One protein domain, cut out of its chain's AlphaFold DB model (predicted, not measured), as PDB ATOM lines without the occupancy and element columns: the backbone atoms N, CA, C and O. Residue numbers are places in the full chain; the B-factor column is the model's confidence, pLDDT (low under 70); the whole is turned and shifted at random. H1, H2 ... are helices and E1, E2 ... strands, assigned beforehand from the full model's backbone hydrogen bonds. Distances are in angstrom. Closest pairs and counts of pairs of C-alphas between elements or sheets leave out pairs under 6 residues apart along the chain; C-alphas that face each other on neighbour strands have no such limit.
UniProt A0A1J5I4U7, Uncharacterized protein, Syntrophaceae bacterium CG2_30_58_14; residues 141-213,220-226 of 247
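This is residues 141 to 213 and 220 to 226 of the 247 residues of an uncharacterized protein of Syntrophaceae bacterium CG2_30_58_14 (UniProt A0A1J5I4U7). A small two-stranded hairpin, E1 and E2, packs on one side of H1, a helix in the middle of the domain, and H2 and H3 pack on H1 and on each other to complete a three-helix core. The short H4 sits off by itself at the far end from the tip of H3. The printed part has 80 residues with two named strands and then four named helices, in the order E1 E2 H1 H2 H3 H4; the sheet is antiparallel and the class is mostly helix. The whole is compact, with a radius of gyration of the C-alphas of 12.5 A, and spans 35 by 27 by 24 A.

Find C-alpha 150 at (24.298, 96.817, 19.643), where E1, residues 150 to 153, begins its 10.3 A. E2 is residues 159 to 162, 10.0 A. H1 takes residues 165 to 174, 14.5 A, and H2 residues 176 to 182, 9.9 A. H3, residues 197 to 209, runs 18.2 A to C-alpha 209 at (17.453, 123.225, 24.861). H4, residues 221 to 226, covers 8.6 A and ends at (9.469, 89.871, 16.491).

Look first at the hairpin E1 and E2, antiparallel at 143 degrees, where N 152 and O 160 are 2.8 A apart, within hydrogen-bond range. The closest C-alphas of E1 and H1, Ser 152 and Leu 168, are 5.7 A apart. H1 touches H2 at a steep tilt of 46 degrees, opposite ways, closest at the C-alphas of Ala 170 and Gly 178, 4.7 A. H3, with residues 203 to 207 alone, touches H1 at a shallow tilt of 23 degrees, the same way; the closest C-alphas are Leu 173 and Val 207, 6.9 A. H2 and H3 form a helical hairpin at a shallow tilt of 30 degrees, touching through residues 199 to 203 of H3 alone, with the C-alphas of Leu 182 and Leu 199 closest at 6.1 A. H4 touches no helix. In H1, H2, H3 and H4 every O i to N i+4 pair is within hydrogen-bond range.

The C-alphas farthest apart, Gly 211 and His 226, are 36.4 A apart. Residues 214 to 219 are not printed, and C-alphas 213 and 220 stand 23.2 A apart across this cut. The link from H2 to H3, residues 183 to 196, is long. Mean pLDDT of the printed part is 92.5, and no printed residue is under 70.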
ATOM      1  N   PHE A 141      18.125  98.091  13.136       90.69
ATOM      2  CA  PHE A 141      17.844  96.953  14.010       90.69
ATOM      3  C   PHE A 141      18.250  95.593  13.423       90.69
ATOM      4  O   PHE A 141      18.302  94.615  14.159       90.69
ATOM      5  N   ASP A 142      18.633  95.524  12.147       87.81
ATOM      6  CA  ASP A 142      19.314  94.366  11.551       87.81
ATOM      7  C   ASP A 142      20.760  94.192  12.062       87.81
ATOM      8  O   ASP A 142      21.352  93.124  11.891       87.81
ATOM      9  N   LYS A 143      21.329  95.222  12.708       89.31
ATOM     10  CA  LYS A 143      22.655  95.200  13.357       89.31
ATOM     11  C   LYS A 143      22.591  95.127  14.882       89.31
ATOM     12  O   LYS A 143      23.633  95.077  15.531       89.31
ATOM     13  N   VAL A 144      21.393  95.127  15.459       90.69
ATOM     14  CA  VAL A 144      21.186  95.051  16.908       90.69
ATOM     15  C   VAL A 144      20.732  93.638  17.245       90.69
ATOM     16  O   VAL A 144      19.636  93.231  16.878       90.69
ATOM     17  N   ASP A 145      21.551  92.875  17.964       90.00
ATOM     18  CA  ASP A 145      21.128  91.561  18.448       90.00
ATOM     19  C   ASP A 145      20.157  91.737  19.624       90.00
ATOM     20  O   ASP A 145      20.413  92.511  20.546       90.00
ATOM     21  N   TRP A 146      19.032  91.021  19.640       86.19
ATOM     22  CA  TRP A 146      18.038  91.195  20.706       86.19
ATOM     23  C   TRP A 146      18.530  90.719  22.083       86.19
ATOM     24  O   TRP A 146      18.042  91.193  23.113       86.19
ATOM     25  N   LYS A 147      19.497  89.789  22.147       86.81
ATOM     26  CA  LYS A 147      20.081  89.314  23.412       86.81
ATOM     27  C   LYS A 147      21.217  90.214  23.858       86.81
ATOM     28  O   LYS A 147      21.186  90.709  24.983       86.81
ATOM     29  N   ALA A 148      22.218  90.377  23.003       89.69
ATOM     30  CA  ALA A 148      23.454  91.069  23.307       89.69
ATOM     31  C   ALA A 148      23.287  92.586  23.220       89.69
ATOM     32  O   ALA A 148      23.860  93.288  24.049       89.69
ATOM     33  N   GLY A 149      22.488  93.091  22.282       92.56
ATOM     34  CA  GLY A 149      22.369  94.509  21.964       92.56
ATOM     35  C   GLY A 149      23.159  94.925  20.735       92.56
ATOM     36  O   GLY A 149      23.513  94.104  19.891       92.56
ATOM     37  N   GLY A 150      23.463  96.217  20.673       92.56
ATOM     38  CA  GLY A 150      24.298  96.817  19.643       92.56
ATOM     39  C   GLY A 150      25.129  97.977  20.180       92.56
ATOM     40  O   GLY A 150      24.942  98.444  21.308       92.56
ATOM     41  N   GLU A 151      26.046  98.439  19.342       94.12
ATOM     42  CA  GLU A 151      26.846  99.627  19.606       94.12
ATOM     43  C   GLU A 151      26.070 100.894  19.238       94.12
ATOM     44  O   GLU A 151      25.227 100.914  18.341       94.12
ATOM     45  N   SER A 152      26.366 101.972  19.953       93.75
ATOM     46  CA  SER A 152      25.806 103.291  19.711       93.75
ATOM     47  C   SER A 152      26.852 104.357  20.001       93.75
ATOM     48  O   SER A 152      27.649 104.221  20.931       93.75
ATOM     49  N   LYS A 153      26.841 105.426  19.205       94.31
ATOM     50  CA  LYS A 153      27.781 106.543  19.299       94.31
ATOM     51  C   LYS A 153      27.069 107.787  19.809       94.31
ATOM     52  O   LYS A 153      26.047 108.183  19.258       94.31
ATOM     53  N   SER A 154      27.606 108.402  20.847       95.25
ATOM     54  CA  SER A 154      27.058 109.620  21.437       95.25
ATOM     55  C   SER A 154      27.358 110.866  20.586       95.25
ATOM     56  O   SER A 154      28.211 110.831  19.690       95.25
ATOM     57  N   PRO A 155      26.708 112.007  20.885       93.06
ATOM     58  CA  PRO A 155      27.020 113.325  20.328       93.06
ATOM     59  C   PRO A 155      28.495 113.729  20.278       93.06
ATOM     60  O   PRO A 155      28.921 114.392  19.335       93.06
ATOM     61  N   ASP A 156      29.246 113.375  21.316       92.06
ATOM     62  CA  ASP A 156      30.668 113.657  21.516       92.06
ATOM     63  C   ASP A 156      31.579 112.549  20.962       92.06
ATOM     64  O   ASP A 156      32.800 112.688  20.950       92.06
ATOM     65  N   GLY A 157      30.989 111.486  20.411       91.94
ATOM     66  CA  GLY A 157      31.688 110.432  19.690       91.94
ATOM     67  C   GLY A 157      32.092 109.222  20.530       91.94
ATOM     68  O   GLY A 157      32.742 108.329  19.987       91.94
ATOM     69  N   GLU A 158      31.693 109.160  21.801       95.06
ATOM     70  CA  GLU A 158      31.883 107.993  22.661       95.06
ATOM     71  C   GLU A 158      30.999 106.826  22.191       95.06
ATOM     72  O   GLU A 158      29.787 106.955  21.990       95.06
ATOM     73  N   ILE A 159      31.614 105.658  22.019       94.50
ATOM     74  CA  ILE A 159      30.919 104.435  21.620       94.50
ATOM     75  C   ILE A 159      30.650 103.595  22.865       94.50
ATOM     76  O   ILE A 159      31.575 103.256  23.605       94.50
ATOM     77  N   LYS A 160      29.385 103.229  23.077       94.56
ATOM     78  CA  LYS A 160      28.956 102.302  24.129       94.56
ATOM     79  C   LYS A 160      28.018 101.241  23.576       94.56
ATOM     80  O   LYS A 160      27.383 101.414  22.540       94.56
ATOM     81  N   HIS A 161      27.925 100.141  24.313       94.75
ATOM     82  CA  HIS A 161      27.091  99.000  23.964       94.75
ATOM     83  C   HIS A 161      25.823  98.969  24.816       94.75
ATOM     84  O   HIS A 161      25.900  98.963  26.046       94.75
ATOM     85  N   PHE A 162      24.659  98.880  24.173       94.69
ATOM     86  CA  PHE A 162      23.367  98.810  24.856       94.69
ATOM     87  C   PHE A 162      22.497  97.692  24.302       94.69
ATOM     88  O   PHE A 162      22.440  97.456  23.099       94.69
ATOM     89  N   ARG A 163      21.772  97.021  25.203       91.44
ATOM     90  CA  ARG A 163      20.816  95.968  24.835       91.44
ATOM     91  C   ARG A 163      19.494  96.535  24.336       91.44
ATOM     92  O   ARG A 163      18.938  96.003  23.384       91.44
ATOM     93  N   MET A 164      18.986  97.576  24.991       93.19
ATOM     94  CA  MET A 164      17.629  98.041  24.737       93.19
ATOM     95  C   MET A 164      17.571  99.184  23.716       93.19
ATOM     96  O   MET A 164      18.417 100.085  23.762       93.19
ATOM     97  N   PRO A 165      16.532  99.207  22.853       94.12
ATOM     98  CA  PRO A 165      16.303 100.249  21.850       94.12
ATOM     99  C   PRO A 165      16.365 101.673  22.407       94.12
ATOM    100  O   PRO A 165      16.976 102.560  21.816       94.12
ATOM    101  N   TRP A 166      15.737 101.896  23.561       95.00
ATOM    102  CA  TRP A 166      15.642 103.219  24.168       95.00
ATOM    103  C   TRP A 166      16.995 103.739  24.646       95.00
ATOM    104  O   TRP A 166      17.288 104.909  24.415       95.00
ATOM    105  N   ASN A 167      17.854 102.889  25.219       95.75
ATOM    106  CA  ASN A 167      19.211 103.296  25.586       95.75
ATOM    107  C   ASN A 167      20.054 103.621  24.344       95.75
ATOM    108  O   ASN A 167      20.769 104.619  24.352       95.75
ATOM    109  N   LEU A 168      19.936 102.831  23.263       95.88
ATOM    110  CA  LEU A 168      20.627 103.116  21.998       95.88
ATOM    111  C   LEU A 168      20.268 104.509  21.473       95.88
ATOM    112  O   LEU A 168      21.164 105.255  21.088       95.88
ATOM    113  N   ILE A 169      18.979 104.862  21.481       97.12
ATOM    114  CA  ILE A 169      18.476 106.160  21.013       97.12
ATOM    115  C   ILE A 169      18.898 107.287  21.963       97.12
ATOM    116  O   ILE A 169      19.456 108.286  21.512       97.12
ATOM    117  N   ALA A 170      18.670 107.140  23.271       97.38
ATOM    118  CA  ALA A 170      18.995 108.172  24.256       97.38
ATOM    119  C   ALA A 170      20.495 108.495  24.286       97.38
ATOM    120  O   ALA A 170      20.864 109.668  24.377       97.38
ATOM    121  N   TRP A 171      21.351 107.481  24.114       97.50
ATOM    122  CA  TRP A 171      22.795 107.662  23.995       97.50
ATOM    123  C   TRP A 171      23.179 108.529  22.789       97.50
ATOM    124  O   TRP A 171      23.973 109.453  22.940       97.50
ATOM    125  N   GLN A 172      22.577 108.307  21.613       97.12
ATOM    126  CA  GLN A 172      22.850 109.126  20.417       97.12
ATOM    127  C   GLN A 172      22.332 110.563  20.548       97.12
ATOM    128  O   GLN A 172      22.909 111.488  19.977       97.12
ATOM    129  N   LEU A 173      21.249 110.773  21.304       97.38
ATOM    130  CA  LEU A 173      20.675 112.106  21.484       97.38
ATOM    131  C   LEU A 173      21.423 112.942  22.527       97.38
ATOM    132  O   LEU A 173      21.657 114.127  22.292       97.38
ATOM    133  N   LEU A 174      21.771 112.357  23.676       97.44
ATOM    134  CA  LEU A 174      22.238 113.103  24.853       97.44
ATOM    135  C   LEU A 174      23.411 112.440  25.597       97.44
ATOM    136  O   LEU A 174      23.823 112.946  26.640       97.44
ATOM    137  N   GLY A 175      23.952 111.322  25.105       96.69
ATOM    138  CA  GLY A 175      25.014 110.580  25.790       96.69
ATOM    139  C   GLY A 175      24.579 110.131  27.188       96.69
ATOM    140  O   GLY A 175      23.452 109.666  27.374       96.69
ATOM    141  N   GLN A 176      25.458 110.311  28.179       96.19
ATOM    142  CA  GLN A 176      25.195 109.903  29.563       96.19
ATOM    143  C   GLN A 176      23.947 110.569  30.148       96.19
ATOM    144  O   GLN A 176      23.130 109.880  30.747       96.19
ATOM    145  N   LYS A 177      23.721 111.859  29.865       96.88
ATOM    146  CA  LYS A 177      22.524 112.576  30.329       96.88
ATOM    147  C   LYS A 177      21.231 111.890  29.875       96.88
ATOM    148  O   LYS A 177      20.268 111.832  30.628       96.88
ATOM    149  N   GLY A 178      21.206 111.348  28.655       96.69
ATOM    150  CA  GLY A 178      20.048 110.609  28.148       96.69
ATOM    151  C   GLY A 178      19.798 109.307  28.908       96.69
ATOM    152  O   GLY A 178      18.650 108.962  29.169       96.69
ATOM    153  N   ILE A 179      20.865 108.603  29.289       95.81
ATOM    154  CA  ILE A 179      20.774 107.371  30.083       95.81
ATOM    155  C   ILE A 179      20.295 107.677  31.503       95.81
ATOM    156  O   ILE A 179      19.380 107.008  31.984       95.81
ATOM    157  N   ASP A 180      20.833 108.733  32.114       95.56
ATOM    158  CA  ASP A 180      20.461 109.177  33.459       95.56
ATOM    159  C   ASP A 180      18.980 109.587  33.541       95.56
ATOM    160  O   ASP A 180      18.330 109.331  34.551       95.56
ATOM    161  N   ILE A 181      18.432 110.187  32.474       95.88
ATOM    162  CA  ILE A 181      16.996 110.503  32.372       95.88
ATOM    163  C   ILE A 181      16.169 109.223  32.250       95.88
ATOM    164  O   ILE A 181      15.141 109.092  32.907       95.88
ATOM    165  N   LEU A 182      16.584 108.274  31.402       94.38
ATOM    166  CA  LEU A 182      15.808 107.049  31.201       94.38
ATOM    167  C   LEU A 182      15.725 106.191  32.461       94.38
ATOM    168  O   LEU A 182      14.693 105.548  32.659       94.38
ATOM    169  N   GLN A 183      16.799 106.145  33.256       90.88
ATOM    170  CA  GLN A 183      16.913 105.260  34.421       90.88
ATOM    171  C   GLN A 183      16.572 103.805  34.049       90.88
ATOM    172  O   GLN A 183      15.853 103.109  34.752       90.88
ATOM    173  N   ARG A 184      17.048 103.361  32.876       89.19
ATOM    174  CA  ARG A 184      16.873 101.994  32.347       89.19
ATOM    175  C   ARG A 184      18.223 101.309  32.235       89.19
ATOM    176  O   ARG A 184      18.642 100.918  31.143       89.19
ATOM    177  N   ASP A 185      18.929 101.214  33.350       83.56
ATOM    178  CA  ASP A 185      20.163 100.439  33.428       83.56
ATOM    179  C   ASP A 185      19.871  98.980  33.765       83.56
ATOM    180  O   ASP A 185      18.818  98.647  34.295       83.56
ATOM    181  N   LYS A 186      20.812  98.079  33.460       83.56
ATOM    182  CA  LYS A 186      20.650  96.630  33.703       83.56
ATOM    183  C   LYS A 186      20.390  96.275  35.172       83.56
ATOM    184  O   LYS A 186      19.950  95.162  35.442       83.56
ATOM    185  N   SER A 187      20.739  97.166  36.098       86.38
ATOM    186  CA  SER A 187      20.472  97.026  37.530       86.38
ATOM    187  C   SER A 187      19.021  97.319  37.903       86.38
ATOM    188  O   SER A 187      18.589  96.888  38.969       86.38
ATOM    189  N   GLU A 188      18.287  98.037  37.054       85.88
ATOM    190  CA  GLU A 188      16.931  98.476  37.347       85.88
ATOM    191  C   GLU A 188      15.915  97.365  37.054       85.88
ATOM    192  O   GLU A 188      16.036  96.647  36.054       85.88
ATOM    193  N   PRO A 189      14.885  97.207  37.905       84.31
ATOM    194  CA  PRO A 189      13.894  96.142  37.758       84.31
ATOM    195  C   PRO A 189      13.058  96.272  36.480       84.31
ATOM    196  O   PRO A 189      12.474  95.291  36.030       84.31
ATOM    197  N   ASP A 190      12.995  97.467  35.897       86.25
ATOM    198  CA  ASP A 190      12.214  97.793  34.711       86.25
ATOM    199  C   ASP A 190      13.104  98.060  33.480       86.25
ATOM    200  O   ASP A 190      12.659  98.641  32.484       86.25
ATOM    201  N   PHE A 191      14.352  97.577  33.515       87.50
ATOM    202  CA  PHE A 191      15.340  97.670  32.438       87.50
ATOM    203  C   PHE A 191      14.800  97.307  31.049       87.50
ATOM    204  O   PHE A 191      15.170  97.944  30.065       87.50
ATOM    205  N   ASP A 192      13.964  96.268  30.958       87.56
ATOM    206  CA  ASP A 192      13.388  95.722  29.723       87.56
ATOM    207  C   ASP A 192      11.972  96.216  29.413       87.56
ATOM    208  O   ASP A 192      11.357  95.785  28.435       87.56
ATOM    209  N   THR A 193      11.480  97.171  30.197       89.56
ATOM    210  CA  THR A 193      10.193  97.820  29.977       89.56
ATOM    211  C   THR A 193      10.392  99.139  29.220       89.56
ATOM    212  O   THR A 193      11.251  99.936  29.608       89.56
ATOM    213  N   PRO A 194       9.608  99.408  28.154       91.00
ATOM    214  CA  PRO A 194       9.684 100.672  27.429       91.00
ATOM    215  C   PRO A 194       9.503 101.888  28.356       91.00
ATOM    216  O   PRO A 194       8.570 101.891  29.165       91.00
ATOM    217  N   PRO A 195      10.342 102.936  28.232       92.75
ATOM    218  CA  PRO A 195      10.218 104.144  29.040       92.75
ATOM    219  C   PRO A 195       8.872 104.840  28.834       92.75
ATOM    220  O   PRO A 195       8.340 104.863  27.722       92.75
ATOM    221  N   ALA A 196       8.371 105.471  29.896       93.06
ATOM    222  CA  ALA A 196       7.177 106.304  29.834       93.06
ATOM    223  C   ALA A 196       7.355 107.503  28.883       93.06
ATOM    224  O   ALA A 196       8.465 107.983  28.635       93.06
ATOM    225  N   ASP A 197       6.235 108.021  28.384       94.12
ATOM    226  CA  ASP A 197       6.179 109.203  27.521       94.12
ATOM    227  C   ASP A 197       6.806 110.447  28.171       94.12
ATOM    228  O   ASP A 197       7.471 111.229  27.493       94.12
ATOM    229  N   THR A 198       6.666 110.597  29.488       96.44
ATOM    230  CA  THR A 198       7.258 111.686  30.277       96.44
ATOM    231  C   THR A 198       8.785 111.723  30.189       96.44
ATOM    232  O   THR A 198       9.352 112.809  30.053       96.44
ATOM    233  N   LEU A 199       9.444 110.559  30.186       96.19
ATOM    234  CA  LEU A 199      10.902 110.445  30.061       96.19
ATOM    235  C   LEU A 199      11.363 110.830  28.652       96.19
ATOM    236  O   LEU A 199      12.326 111.578  28.483       96.19
ATOM    237  N   TRP A 200      10.632 110.399  27.620       95.88
ATOM    238  CA  TRP A 200      10.899 110.826  26.245       95.88
ATOM    239  C   TRP A 200      10.670 112.325  26.048       95.88
ATOM    240  O   TRP A 200      11.466 112.984  25.380       95.88
ATOM    241  N   ALA A 201       9.622 112.885  26.652       96.50
ATOM    242  CA  ALA A 201       9.365 114.319  26.621       96.50
ATOM    243  C   ALA A 201      10.483 115.117  27.310       96.50
ATOM    244  O   ALA A 201      10.809 116.221  26.879       96.50
ATOM    245  N   GLU A 202      11.092 114.588  28.372       97.75
ATOM    246  CA  GLU A 202      12.278 115.179  28.992       97.75
ATOM    247  C   GLU A 202      13.504 115.122  28.075       97.75
ATOM    248  O   GLU A 202      14.096 116.167  27.813       97.75
ATOM    249  N   ILE A 203      13.812 113.963  27.483       97.69
ATOM    250  CA  ILE A 203      14.906 113.823  26.504       97.69
ATOM    251  C   ILE A 203      14.744 114.811  25.346       97.69
ATOM    252  O   ILE A 203      15.689 115.510  24.988       97.69
ATOM    253  N   LEU A 204      13.553 114.891  24.752       96.75
ATOM    254  CA  LEU A 204      13.309 115.777  23.614       96.75
ATOM    255  C   LEU A 204      13.406 117.257  24.006       96.75
ATOM    256  O   LEU A 204      13.992 118.032  23.254       96.75
ATOM    257  N   ARG A 205      12.917 117.644  25.193       97.25
ATOM    258  CA  ARG A 205      13.100 119.007  25.726       97.25
ATOM    259  C   ARG A 205      14.575 119.349  25.920       97.25
ATOM    260  O   ARG A 205      14.992 120.454  25.594       97.25
ATOM    261  N   GLU A 206      15.362 118.403  26.418       97.75
ATOM    262  CA  GLU A 206      16.800 118.581  26.614       97.75
ATOM    263  C   GLU A 206      17.563 118.696  25.293       97.75
ATOM    264  O   GLU A 206      18.469 119.519  25.166       97.75
ATOM    265  N   VAL A 207      17.152 117.949  24.265       96.81
ATOM    266  CA  VAL A 207      17.663 118.152  22.904       96.81
ATOM    267  C   VAL A 207      17.304 119.550  22.396       96.81
ATOM    268  O   VAL A 207      18.185 120.270  21.922       96.81
ATOM    269  N   GLU A 208      16.048 119.974  22.534       94.62
ATOM    270  CA  GLU A 208      15.597 121.297  22.088       94.62
ATOM    271  C   GLU A 208      16.302 122.450  22.815       94.62
ATOM    272  O   GLU A 208      16.570 123.486  22.199       94.62
ATOM    273  N   ALA A 209      16.675 122.262  24.085       95.50
ATOM    274  CA  ALA A 209      17.453 123.225  24.861       95.50
ATOM    275  C   ALA A 209      18.853 123.483  24.267       95.50
ATOM    276  O   ALA A 209      19.418 124.557  24.474       95.50
ATOM    277  N   THR A 210      19.389 122.556  23.460       91.94
ATOM    278  CA  THR A 210      20.633 122.770  22.692       91.94
ATOM    279  C   THR A 210      20.438 123.621  21.428       91.94
ATOM    280  O   THR A 210      21.397 123.896  20.708       91.94
ATOM    281  N   GLY A 211      19.203 124.042  21.133       90.50
ATOM    282  CA  GLY A 211      18.848 124.831  19.953       90.50
ATOM    283  C   GLY A 211      18.626 124.007  18.680       90.50
ATOM    284  O   GLY A 211      18.394 124.584  17.616       90.50
ATOM    285  N   GLN A 212      18.674 122.676  18.771       92.56
ATOM    286  CA  GLN A 212      18.498 121.748  17.652       92.56
ATOM    287  C   GLN A 212      17.215 120.924  17.808       92.56
ATOM    288  O   GLN A 212      16.779 120.641  18.918       92.56
ATOM    289  N   GLY A 213      16.612 120.517  16.690       94.00
ATOM    290  CA  GLY A 213      15.546 119.510  16.702       94.00
ATOM    291  C   GLY A 213      16.117 118.092  16.790       94.00
ATOM    292  O   GLY A 213      17.233 117.851  16.328       94.00
ATOM    293  N   GLU A 220      14.452  98.606  10.200       87.50
ATOM    294  CA  GLU A 220      14.274  97.158  10.456       87.50
ATOM    295  C   GLU A 220      13.749  96.761  11.860       87.50
ATOM    296  O   GLU A 220      13.883  95.619  12.298       87.50
ATOM    297  N   PHE A 221      13.082  97.675  12.575       87.75
ATOM    298  CA  PHE A 221      12.621  97.437  13.954       87.75
ATOM    299  C   PHE A 221      11.645  96.266  14.110       87.75
ATOM    300  O   PHE A 221      11.698  95.556  15.111       87.75
ATOM    301  N   LEU A 222      10.757  96.038  13.135       86.38
ATOM    302  CA  LEU A 222       9.763  94.961  13.229       86.38
ATOM    303  C   LEU A 222      10.409  93.573  13.307       86.38
ATOM    304  O   LEU A 222       9.878  92.707  13.999       86.38
ATOM    305  N   MET A 223      11.552  93.369  12.644       81.75
ATOM    306  CA  MET A 223      12.299  92.114  12.750       81.75
ATOM    307  C   MET A 223      12.833  91.910  14.169       81.75
ATOM    308  O   MET A 223      12.619  90.860  14.766       81.75
ATOM    309  N   TRP A 224      13.455  92.940  14.740       88.44
ATOM    310  CA  TRP A 224      13.976  92.884  16.105       88.44
ATOM    311  C   TRP A 224      12.872  92.685  17.149       88.44
ATOM    312  O   TRP A 224      13.007  91.864  18.055       88.44
ATOM    313  N   ALA A 225      11.747  93.391  17.001       86.69
ATOM    314  CA  ALA A 225      10.605  93.267  17.902       86.69
ATOM    315  C   ALA A 225       9.974  91.865  17.842       86.69
ATOM    316  O   ALA A 225       9.570  91.332  18.875       86.69
ATOM    317  N   HIS A 226       9.922  91.251  16.654       85.69
ATOM    318  CA  HIS A 226       9.469  89.871  16.491       85.69
ATOM    319  C   HIS A 226      10.354  88.890  17.268       85.69
ATOM    320  O   HIS A 226       9.833  88.091  18.050       85.69
TER     321      HIS A 226